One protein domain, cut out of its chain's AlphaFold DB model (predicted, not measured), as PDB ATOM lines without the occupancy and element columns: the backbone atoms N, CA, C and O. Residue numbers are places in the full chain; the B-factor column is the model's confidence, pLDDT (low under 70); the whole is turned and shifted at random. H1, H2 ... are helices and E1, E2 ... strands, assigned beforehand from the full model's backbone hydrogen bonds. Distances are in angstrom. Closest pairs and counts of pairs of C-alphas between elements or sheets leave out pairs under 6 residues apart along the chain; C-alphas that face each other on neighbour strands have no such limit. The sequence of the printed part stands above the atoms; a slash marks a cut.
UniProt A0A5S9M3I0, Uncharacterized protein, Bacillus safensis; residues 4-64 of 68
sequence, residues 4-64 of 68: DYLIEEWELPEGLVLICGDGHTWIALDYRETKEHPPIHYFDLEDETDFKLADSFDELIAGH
ATOM      1  N   ASP A   4     -41.856 -29.654  -1.396       92.88
ATOM      2  CA  ASP A   4     -40.524 -29.406  -0.837       92.88
ATOM      3  C   ASP A   4     -39.432 -29.648  -1.890       92.88
ATOM      4  O   ASP A   4     -38.581 -28.788  -2.107       92.88
ATOM      5  N   TYR A   5     -39.510 -30.773  -2.615       94.44
ATOM      6  CA  TYR A   5     -38.578 -31.073  -3.710       94.44
ATOM      7  C   TYR A   5     -38.635 -30.022  -4.826       94.44
ATOM      8  O   TYR A   5     -37.601 -29.584  -5.316       94.44
ATOM      9  N   LEU A   6     -39.839 -29.620  -5.245       95.25
ATOM     10  CA  LEU A   6     -40.011 -28.664  -6.343       95.25
ATOM     11  C   LEU A   6     -39.604 -27.243  -5.936       95.25
ATOM     12  O   LEU A   6     -39.064 -26.505  -6.750       95.25
ATOM     13  N   ILE A   7     -39.836 -26.858  -4.684       96.00
ATOM     14  CA  ILE A   7     -39.384 -25.572  -4.155       96.00
ATOM     15  C   ILE A   7     -37.857 -25.501  -4.188       96.00
ATOM     16  O   ILE A   7     -37.316 -24.494  -4.637       96.00
ATOM     17  N   GLU A   8     -37.171 -26.575  -3.788       95.75
ATOM     18  CA  GLU A   8     -35.710 -26.662  -3.878       95.75
ATOM     19  C   GLU A   8     -35.221 -26.676  -5.336       95.75
ATOM     20  O   GLU A   8     -34.313 -25.926  -5.685       95.75
ATOM     21  N   GLU A   9     -35.833 -27.495  -6.201       95.62
ATOM     22  CA  GLU A   9     -35.439 -27.644  -7.612       95.62
ATOM     23  C   GLU A   9     -35.541 -26.332  -8.401       95.62
ATOM     24  O   GLU A   9     -34.700 -26.070  -9.261       95.62
ATOM     25  N   TRP A  10     -36.552 -25.516  -8.100       95.12
ATOM     26  CA  TRP A  10     -36.853 -24.276  -8.820       95.12
ATOM     27  C   TRP A  10     -36.495 -23.010  -8.032       95.12
ATOM     28  O   TRP A  10     -36.911 -21.920  -8.417       95.12
ATOM     29  N   GLU A  11     -35.736 -23.154  -6.938       94.19
ATOM     30  CA  GLU A  11     -35.262 -22.057  -6.079       94.19
ATOM     31  C   GLU A  11     -36.391 -21.114  -5.611       94.19
ATOM     32  O   GLU A  11     -36.211 -19.903  -5.453       94.19
ATOM     33  N   LEU A  12     -37.581 -21.674  -5.380       95.75
ATOM     34  CA  LEU A  12     -38.738 -20.930  -4.896       95.75
ATOM     35  C   LEU A  12     -38.593 -20.599  -3.399       95.75
ATOM     36  O   LEU A  12     -37.855 -21.263  -2.668       95.75
ATOM     37  N   PRO A  13     -39.335 -19.597  -2.896       95.56
ATOM     38  CA  PRO A  13     -39.388 -19.326  -1.467       95.56
ATOM     39  C   PRO A  13     -39.859 -20.540  -0.652       95.56
ATOM     40  O   PRO A  13     -40.826 -21.213  -1.009       95.56
ATOM     41  N   GLU A  14     -39.221 -20.780   0.493       96.00
ATOM     42  CA  GLU A  14     -39.726 -21.740   1.479       96.00
ATOM     43  C   GLU A  14     -41.093 -21.303   2.035       96.00
ATOM     44  O   GLU A  14     -41.428 -20.117   2.064       96.00
ATOM     45  N   GLY A  15     -41.879 -22.263   2.530       95.50
ATOM     46  CA  GLY A  15     -43.204 -21.987   3.097       95.50
ATOM     47  C   GLY A  15     -44.319 -21.878   2.056       95.50
ATOM     48  O   GLY A  15     -45.407 -21.405   2.372       95.50
ATOM     49  N   LEU A  16     -44.075 -22.330   0.827       96.81
ATOM     50  CA  LEU A  16     -45.101 -22.455  -0.201       96.81
ATOM     51  C   LEU A  16     -45.678 -23.874  -0.231       96.81
ATOM     52  O   LEU A  16     -44.994 -24.855   0.055       96.81
ATOM     53  N   VAL A  17     -46.943 -23.992  -0.625       96.62
ATOM     54  CA  VAL A  17     -47.536 -25.272  -1.039       96.62
ATOM     55  C   VAL A  17     -48.009 -25.130  -2.476       96.62
ATOM     56  O   VAL A  17     -48.947 -24.379  -2.754       96.62
ATOM     57  N   LEU A  18     -47.356 -25.842  -3.396       96.44
ATOM     58  CA  LEU A  18     -47.603 -25.731  -4.833       96.44
ATOM     59  C   LEU A  18     -48.911 -26.442  -5.207       96.44
ATOM     60  O   LEU A  18     -49.093 -27.629  -4.924       96.44
ATOM     61  N   ILE A  19     -49.823 -25.716  -5.859       94.31
ATOM     62  CA  ILE A  19     -51.114 -26.237  -6.336       94.31
ATOM     63  C   ILE A  19     -50.989 -26.709  -7.789       94.31
ATOM     64  O   ILE A  19     -51.506 -27.766  -8.154       94.31
ATOM     65  N   CYS A  20     -50.336 -25.905  -8.628       93.38
ATOM     66  CA  CYS A  20     -50.193 -26.134 -10.062       93.38
ATOM     67  C   CYS A  20     -48.938 -25.421 -10.573       93.38
ATOM     68  O   CYS A  20     -48.591 -24.359 -10.061       93.38
ATOM     69  N   GLY A  21     -48.293 -25.976 -11.592       94.12
ATOM     70  CA  GLY A  21     -47.182 -25.339 -12.286       94.12
ATOM     71  C   GLY A  21     -46.451 -26.296 -13.216       94.12
ATOM     72  O   GLY A  21     -46.760 -27.493 -13.257       94.12
ATOM     73  N   ASP A  22     -45.513 -25.746 -13.981       93.69
ATOM     74  CA  ASP A  22     -44.789 -26.451 -15.046       93.69
ATOM     75  C   ASP A  22     -43.265 -26.237 -15.032       93.69
ATOM     76  O   ASP A  22     -42.577 -26.698 -15.942       93.69
ATOM     77  N   GLY A  23     -42.738 -25.578 -13.998       92.62
ATOM     78  CA  GLY A  23     -41.320 -25.232 -13.872       92.62
ATOM     79  C   GLY A  23     -40.992 -23.800 -14.283       92.62
ATOM     80  O   GLY A  23     -40.039 -23.245 -13.754       92.62
ATOM     81  N   HIS A  24     -41.798 -23.156 -15.131       94.69
ATOM     82  CA  HIS A  24     -41.640 -21.723 -15.428       94.69
ATOM     83  C   HIS A  24     -42.601 -20.886 -14.589       94.69
ATOM     84  O   HIS A  24     -42.245 -19.814 -14.103       94.69
ATOM     85  N   THR A  25     -43.816 -21.402 -14.391       96.50
ATOM     86  CA  THR A  25     -44.868 -20.698 -13.658       96.50
ATOM     87  C   THR A  25     -45.501 -21.584 -12.596       96.50
ATOM     88  O   THR A  25     -45.625 -22.801 -12.777       96.50
ATOM     89  N   TRP A  26     -45.910 -20.975 -11.481       97.31
ATOM     90  CA  TRP A  26     -46.486 -21.678 -10.336       97.31
ATOM     91  C   TRP A  26     -47.656 -20.915  -9.721       97.31
ATOM     92  O   TRP A  26     -47.634 -19.695  -9.600       97.31
ATOM     93  N   ILE A  27     -48.666 -21.653  -9.269       96.94
ATOM     94  CA  ILE A  27     -49.709 -21.174  -8.357       96.94
ATOM     95  C   ILE A  27     -49.519 -21.904  -7.033       96.94
ATOM     96  O   ILE A  27     -49.480 -23.140  -7.011       96.94
ATOM     97  N   ALA A  28     -49.442 -21.162  -5.930       97.44
ATOM     98  CA  ALA A  28     -49.195 -21.731  -4.610       97.44
ATOM     99  C   ALA A  28     -50.020 -21.065  -3.504       97.44
ATOM    100  O   ALA A  28     -50.402 -19.898  -3.603       97.44
ATOM    101  N   LEU A  29     -50.262 -21.818  -2.431       97.69
ATOM    102  CA  LEU A  29     -50.644 -21.270  -1.128       97.69
ATOM    103  C   LEU A  29     -49.384 -20.712  -0.464       97.69
ATOM    104  O   LEU A  29     -48.392 -21.434  -0.346       97.69
ATOM    105  N   ASP A  30     -49.434 -19.463  -0.010       97.81
ATOM    106  CA  ASP A  30     -48.287 -18.788   0.597       97.81
ATOM    107  C   ASP A  30     -48.390 -18.733   2.129       97.81
ATOM    108  O   ASP A  30     -49.105 -17.908   2.701       97.81
ATOM    109  N   TYR A  31     -47.659 -19.620   2.808       97.31
ATOM    110  CA  TYR A  31     -47.605 -19.697   4.271       97.31
ATOM    111  C   TYR A  31     -46.416 -18.940   4.879       97.31
ATOM    112  O   TYR A  31     -46.156 -19.087   6.078       97.31
ATOM    113  N   ARG A  32     -45.688 -18.118   4.108       96.62
ATOM    114  CA  ARG A  32     -44.523 -17.371   4.625       96.62
ATOM    115  C   ARG A  32     -44.885 -16.502   5.835       96.62
ATOM    116  O   ARG A  32     -44.141 -16.458   6.810       96.62
ATOM    117  N   GLU A  33     -46.071 -15.892   5.806       96.25
ATOM    118  CA  GLU A  33     -46.522 -14.927   6.821       96.25
ATOM    119  C   GLU A  33     -47.673 -15.433   7.711       96.25
ATOM    120  O   GLU A  33     -47.978 -14.828   8.741       96.25
ATOM    121  N   THR A  34     -48.333 -16.540   7.355       95.38
ATOM    122  CA  THR A  34     -49.463 -17.082   8.126       95.38
ATOM    123  C   THR A  34     -49.481 -18.603   8.130       95.38
ATOM    124  O   THR A  34     -49.054 -19.246   7.181       95.38
ATOM    125  N   LYS A  35     -50.014 -19.192   9.206       93.88
ATOM    126  CA  LYS A  35     -50.239 -20.643   9.330       93.88
ATOM    127  C   LYS A  35     -51.667 -21.061   8.990       93.88
ATOM    128  O   LYS A  35     -51.920 -22.240   8.767       93.88
ATOM    129  N   GLU A  36     -52.593 -20.109   8.976       93.94
ATOM    130  CA  GLU A  36     -54.016 -20.342   8.749       93.94
ATOM    131  C   GLU A  36     -54.509 -19.369   7.678       93.94
ATOM    132  O   GLU A  36     -54.158 -18.190   7.708       93.94
ATOM    133  N   HIS A  37     -55.312 -19.872   6.736       93.75
ATOM    134  CA  HIS A  37     -55.868 -19.095   5.620       93.75
ATOM    135  C   HIS A  37     -54.809 -18.296   4.825       93.75
ATOM    136  O   HIS A  37     -54.868 -17.069   4.796       93.75
ATOM    137  N   PRO A  38     -53.821 -18.969   4.204       97.56
ATOM    138  CA  PRO A  38     -52.828 -18.294   3.375       97.56
ATOM    139  C   PRO A  38     -53.463 -17.673   2.120       97.56
ATOM    140  O   PRO A  38     -54.422 -18.237   1.573       97.56
ATOM    141  N   PRO A  39     -52.903 -16.562   1.618       98.06
ATOM    142  CA  PRO A  39     -53.237 -16.068   0.295       98.06
ATOM    143  C   PRO A  39     -52.749 -17.030  -0.796       98.06
ATOM    144  O   PRO A  39     -51.886 -17.886  -0.580       98.06
ATOM    145  N   ILE A  40     -53.306 -16.861  -1.993       97.81
ATOM    146  CA  ILE A  40     -52.871 -17.564  -3.201       97.81
ATOM    147  C   ILE A  40     -51.961 -16.639  -3.990       97.81
ATOM    148  O   ILE A  40     -52.350 -15.512  -4.292       97.81
ATOM    149  N   HIS A  41     -50.777 -17.117  -4.346       98.00
ATOM    150  CA  HIS A  41     -49.801 -16.375  -5.134       98.00
ATOM    151  C   HIS A  41     -49.541 -17.051  -6.478       98.00
ATOM    152  O   HIS A  41     -49.642 -18.275  -6.607       98.00
ATOM    153  N   TYR A  42     -49.221 -16.223  -7.469       97.50
ATOM    154  CA  TYR A  42     -48.669 -16.628  -8.750       97.50
ATOM    155  C   TYR A  42     -47.196 -16.244  -8.811       97.50
ATOM    156  O   TYR A  42     -46.831 -15.127  -8.438       97.50
ATOM    157  N   PHE A  43     -46.391 -17.163  -9.326       97.62
ATOM    158  CA  PHE A  43     -44.968 -16.986  -9.556       97.62
ATOM    159  C   PHE A  43     -44.675 -17.197 -11.037       97.62
ATOM    160  O   PHE A  43     -45.085 -18.213 -11.605       97.62
ATOM    161  N   ASP A  44     -43.944 -16.260 -11.628       97.06
ATOM    162  CA  ASP A  44     -43.317 -16.387 -12.940       97.06
ATOM    163  C   ASP A  44     -41.804 -16.272 -12.753       97.06
ATOM    164  O   ASP A  44     -41.309 -15.238 -12.297       97.06
ATOM    165  N   LEU A  45     -41.077 -17.352 -13.038       95.12
ATOM    166  CA  LEU A  45     -39.631 -17.410 -12.833       95.12
ATOM    167  C   LEU A  45     -38.842 -16.810 -13.996       95.12
ATOM    168  O   LEU A  45     -37.682 -16.451 -13.803       95.12
ATOM    169  N   GLU A  46     -39.443 -16.673 -15.181       94.31
ATOM    170  CA  GLU A  46     -38.786 -16.002 -16.306       94.31
ATOM    171  C   GLU A  46     -38.821 -14.481 -16.121       94.31
ATOM    172  O   GLU A  46     -37.812 -13.807 -16.338       94.31
ATOM    173  N   ASP A  47     -39.963 -13.960 -15.665       94.75
ATOM    174  CA  ASP A  47     -40.176 -12.530 -15.411       94.75
ATOM    175  C   ASP A  47     -39.888 -12.116 -13.949       94.75
ATOM    176  O   ASP A  47     -40.177 -10.981 -13.559       94.75
ATOM    177  N   GLU A  48     -39.349 -13.022 -13.123       93.56
ATOM    178  CA  GLU A  48     -39.038 -12.822 -11.692       93.56
ATOM    179  C   GLU A  48     -40.193 -12.177 -10.900       93.56
ATOM    180  O   GLU A  48     -40.007 -11.304 -10.044       93.56
ATOM    181  N   THR A  49     -41.421 -12.583 -11.216       94.12
ATOM    182  CA  THR A  49     -42.631 -11.951 -10.698       94.12
ATOM    183  C   THR A  49     -43.302 -12.832  -9.645       94.12
ATOM    184  O   THR A  49     -43.566 -14.007  -9.873       94.12
ATOM    185  N   ASP A  50     -43.644 -12.224  -8.508       95.50
ATOM    186  CA  ASP A  50     -44.456 -12.792  -7.426       95.50
ATOM    187  C   ASP A  50     -45.615 -11.821  -7.143       95.50
ATOM    188  O   ASP A  50     -45.388 -10.672  -6.744       95.50
ATOM    189  N   PHE A  51     -46.861 -12.254  -7.368       95.88
ATOM    190  CA  PHE A  51     -48.029 -11.468  -6.969       95.88
ATOM    191  C   PHE A  51     -49.182 -12.309  -6.432       95.88
ATOM    192  O   PHE A  51     -49.451 -13.435  -6.852       95.88
ATOM    193  N   LYS A  52     -49.932 -11.695  -5.515       97.12
ATOM    194  CA  LYS A  52     -51.129 -12.278  -4.920       97.12
ATOM    195  C   LYS A  52     -52.275 -12.339  -5.932       97.12
ATOM    196  O   LYS A  52     -52.703 -11.306  -6.446       97.12
ATOM    197  N   LEU A  53     -52.803 -13.539  -6.154       95.81
ATOM    198  CA  LEU A  53     -54.000 -13.809  -6.953       95.81
ATOM    199  C   LEU A  53     -55.295 -13.634  -6.152       95.81
ATOM    200  O   LEU A  53     -56.268 -13.108  -6.685       95.81
ATOM    201  N   ALA A  54     -55.315 -14.091  -4.897       96.62
ATOM    202  CA  ALA A  54     -56.490 -14.053  -4.020       96.62
ATOM    203  C   ALA A  54     -56.068 -14.041  -2.541       96.62
ATOM    204  O   ALA A  54     -54.993 -14.542  -2.201       96.62
ATOM    205  N   ASP A  55     -56.913 -13.514  -1.652       96.19
ATOM    206  CA  ASP A  55     -56.664 -13.518  -0.203       96.19
ATOM    207  C   ASP A  55     -56.907 -14.894   0.433       96.19
ATOM    208  O   ASP A  55     -56.437 -15.159   1.537       96.19
ATOM    209  N   SER A  56     -57.631 -15.784  -0.249       94.88
ATOM    210  CA  SER A  56     -57.882 -17.148   0.219       94.88
ATOM    211  C   SER A  56     -58.218 -18.099  -0.927       94.88
ATOM    212  O   SER A  56     -58.581 -17.681  -2.029       94.88
ATOM    213  N   PHE A  57     -58.158 -19.402  -0.648       92.56
ATOM    214  CA  PHE A  57     -58.609 -20.415  -1.600       92.56
ATOM    215  C   PHE A  57     -60.110 -20.297  -1.912       92.56
ATOM    216  O   PHE A  57     -60.504 -20.437  -3.065       92.56
ATOM    217  N   ASP A  58     -60.946 -19.979  -0.919       92.69
ATOM    218  CA  ASP A  58     -62.390 -19.808  -1.125       92.69
ATOM    219  C   ASP A  58     -62.693 -18.655  -2.090       92.69
ATOM    220  O   ASP A  58     -63.537 -18.793  -2.975       92.69
ATOM    221  N   GLU A  59     -61.973 -17.536  -1.960       93.50
ATOM    222  CA  GLU A  59     -62.099 -16.397  -2.874       93.50
ATOM    223  C   GLU A  59     -61.690 -16.768  -4.304       93.50
ATOM    224  O   GLU A  59     -62.414 -16.442  -5.248       93.50
ATOM    225  N   LEU A  60     -60.581 -17.503  -4.463       92.06
ATOM    226  CA  LEU A  60     -60.150 -18.002  -5.768       92.06
ATOM    227  C   LEU A  60     -61.263 -18.835  -6.423       92.06
ATOM    228  O   LEU A  60     -61.639 -18.596  -7.569       92.06
ATOM    229  N   ILE A  61     -61.825 -19.803  -5.696       91.75
ATOM    230  CA  ILE A  61     -62.848 -20.696  -6.247       91.75
ATOM    231  C   ILE A  61     -64.149 -19.950  -6.546       91.75
ATOM    232  O   ILE A  61     -64.728 -20.177  -7.607       91.75
ATOM    233  N   ALA A  62     -64.581 -19.023  -5.688       90.50
ATOM    234  CA  ALA A  62     -65.811 -18.256  -5.895       90.50
ATOM    235  C   ALA A  62     -65.830 -17.482  -7.231       90.50
ATOM    236  O   ALA A  62     -66.900 -17.289  -7.812       90.50
ATOM    237  N   GLY A  63     -64.663 -17.066  -7.738       83.69
ATOM    238  CA  GLY A  63     -64.530 -16.409  -9.043       83.69
ATOM    239  C   GLY A  63     -64.496 -17.353 -10.255       83.69
ATOM    240  O   GLY A  63     -64.712 -16.902 -11.380       83.69
ATOM    241  N   HIS A  64     -64.232 -18.648 -10.052       83.44
ATOM    242  CA  HIS A  64     -63.916 -19.592 -11.135       83.44
ATOM    243  C   HIS A  64     -64.811 -20.836 -11.187       83.44
ATOM    244  O   HIS A  64     -64.855 -21.510 -12.219       83.44
TER     245      HIS A  64
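AT A GLANCE: This is residues 4 to 64 of the 68 residues of an uncharacterized protein of Bacillus safensis (UniProt A0A5S9M3I0). Four antiparallel strands, E1 to E4, make one strongly twisted sheet, with two short helices at opposite ends of the whole: H1 grazes the sheet by E1, H2 by E4 and E3. The 61 residues printed hold two named helices and four named strands, in the order H1 E1 E2 E3 E4 H2. The class is mixed, helices and strands. The whole is compact, with a radius of gyration of the C-alphas of 11.2 A, and its C-alphas span 30 by 23 by 16 A.

HOW THE PARTS SIT: Begin with the sheet, a meander in which each strand is the antiparallel neighbour of the one before: E1, residues 16 to 21, E2, residues 25 to 30, E3, residues 40 to 44, and E4, residues 49 to 54. Its strands' lines turn by 86 degrees from edge to edge. In the hairpin of E1 and E2, look for N 19 and O 27, 2.8 A apart; in that of E2 and E3, for N 43 and O 26, 2.8 A; in that of E3 and E4, for N 42 and O 51, 2.9 A. H1, residues 4 to 9, only grazes the sheet with residues 4 to 7; its closest C-alpha pair with E1 is Ile 7 and Leu 16, 7.6 A. H2, residues 57 to 64, only grazes it with residues 57 to 63; its closest C-alpha pair with E4 is Ala 54 and Leu 60, 5.7 A. H1 and H2 are apart. Every O i to N i+4 pair is within hydrogen-bond range in H1, and 3 of 4 in H2.

IN THESE COORDINATES: Find C-alpha 16 at (-45.101, -22.455, -0.201), where E1 begins; it runs 12.6 A. E2 runs 14.8 A, E3 13.7 A, and E4 15.5 A to C-alpha 54 at (-56.490, -14.053, -4.020). H1 measures 8.7 A; H2 measures 10.9 A and ends at C-alpha 64, (-63.916, -19.592, -11.135).

THE WHOLE: The C-alphas farthest apart are those of Glu 9 and Ala 62, 31.8 A. The printed part has no cut, and no link is long. Its mean pLDDT is 95.0, and no printed residue is under 70.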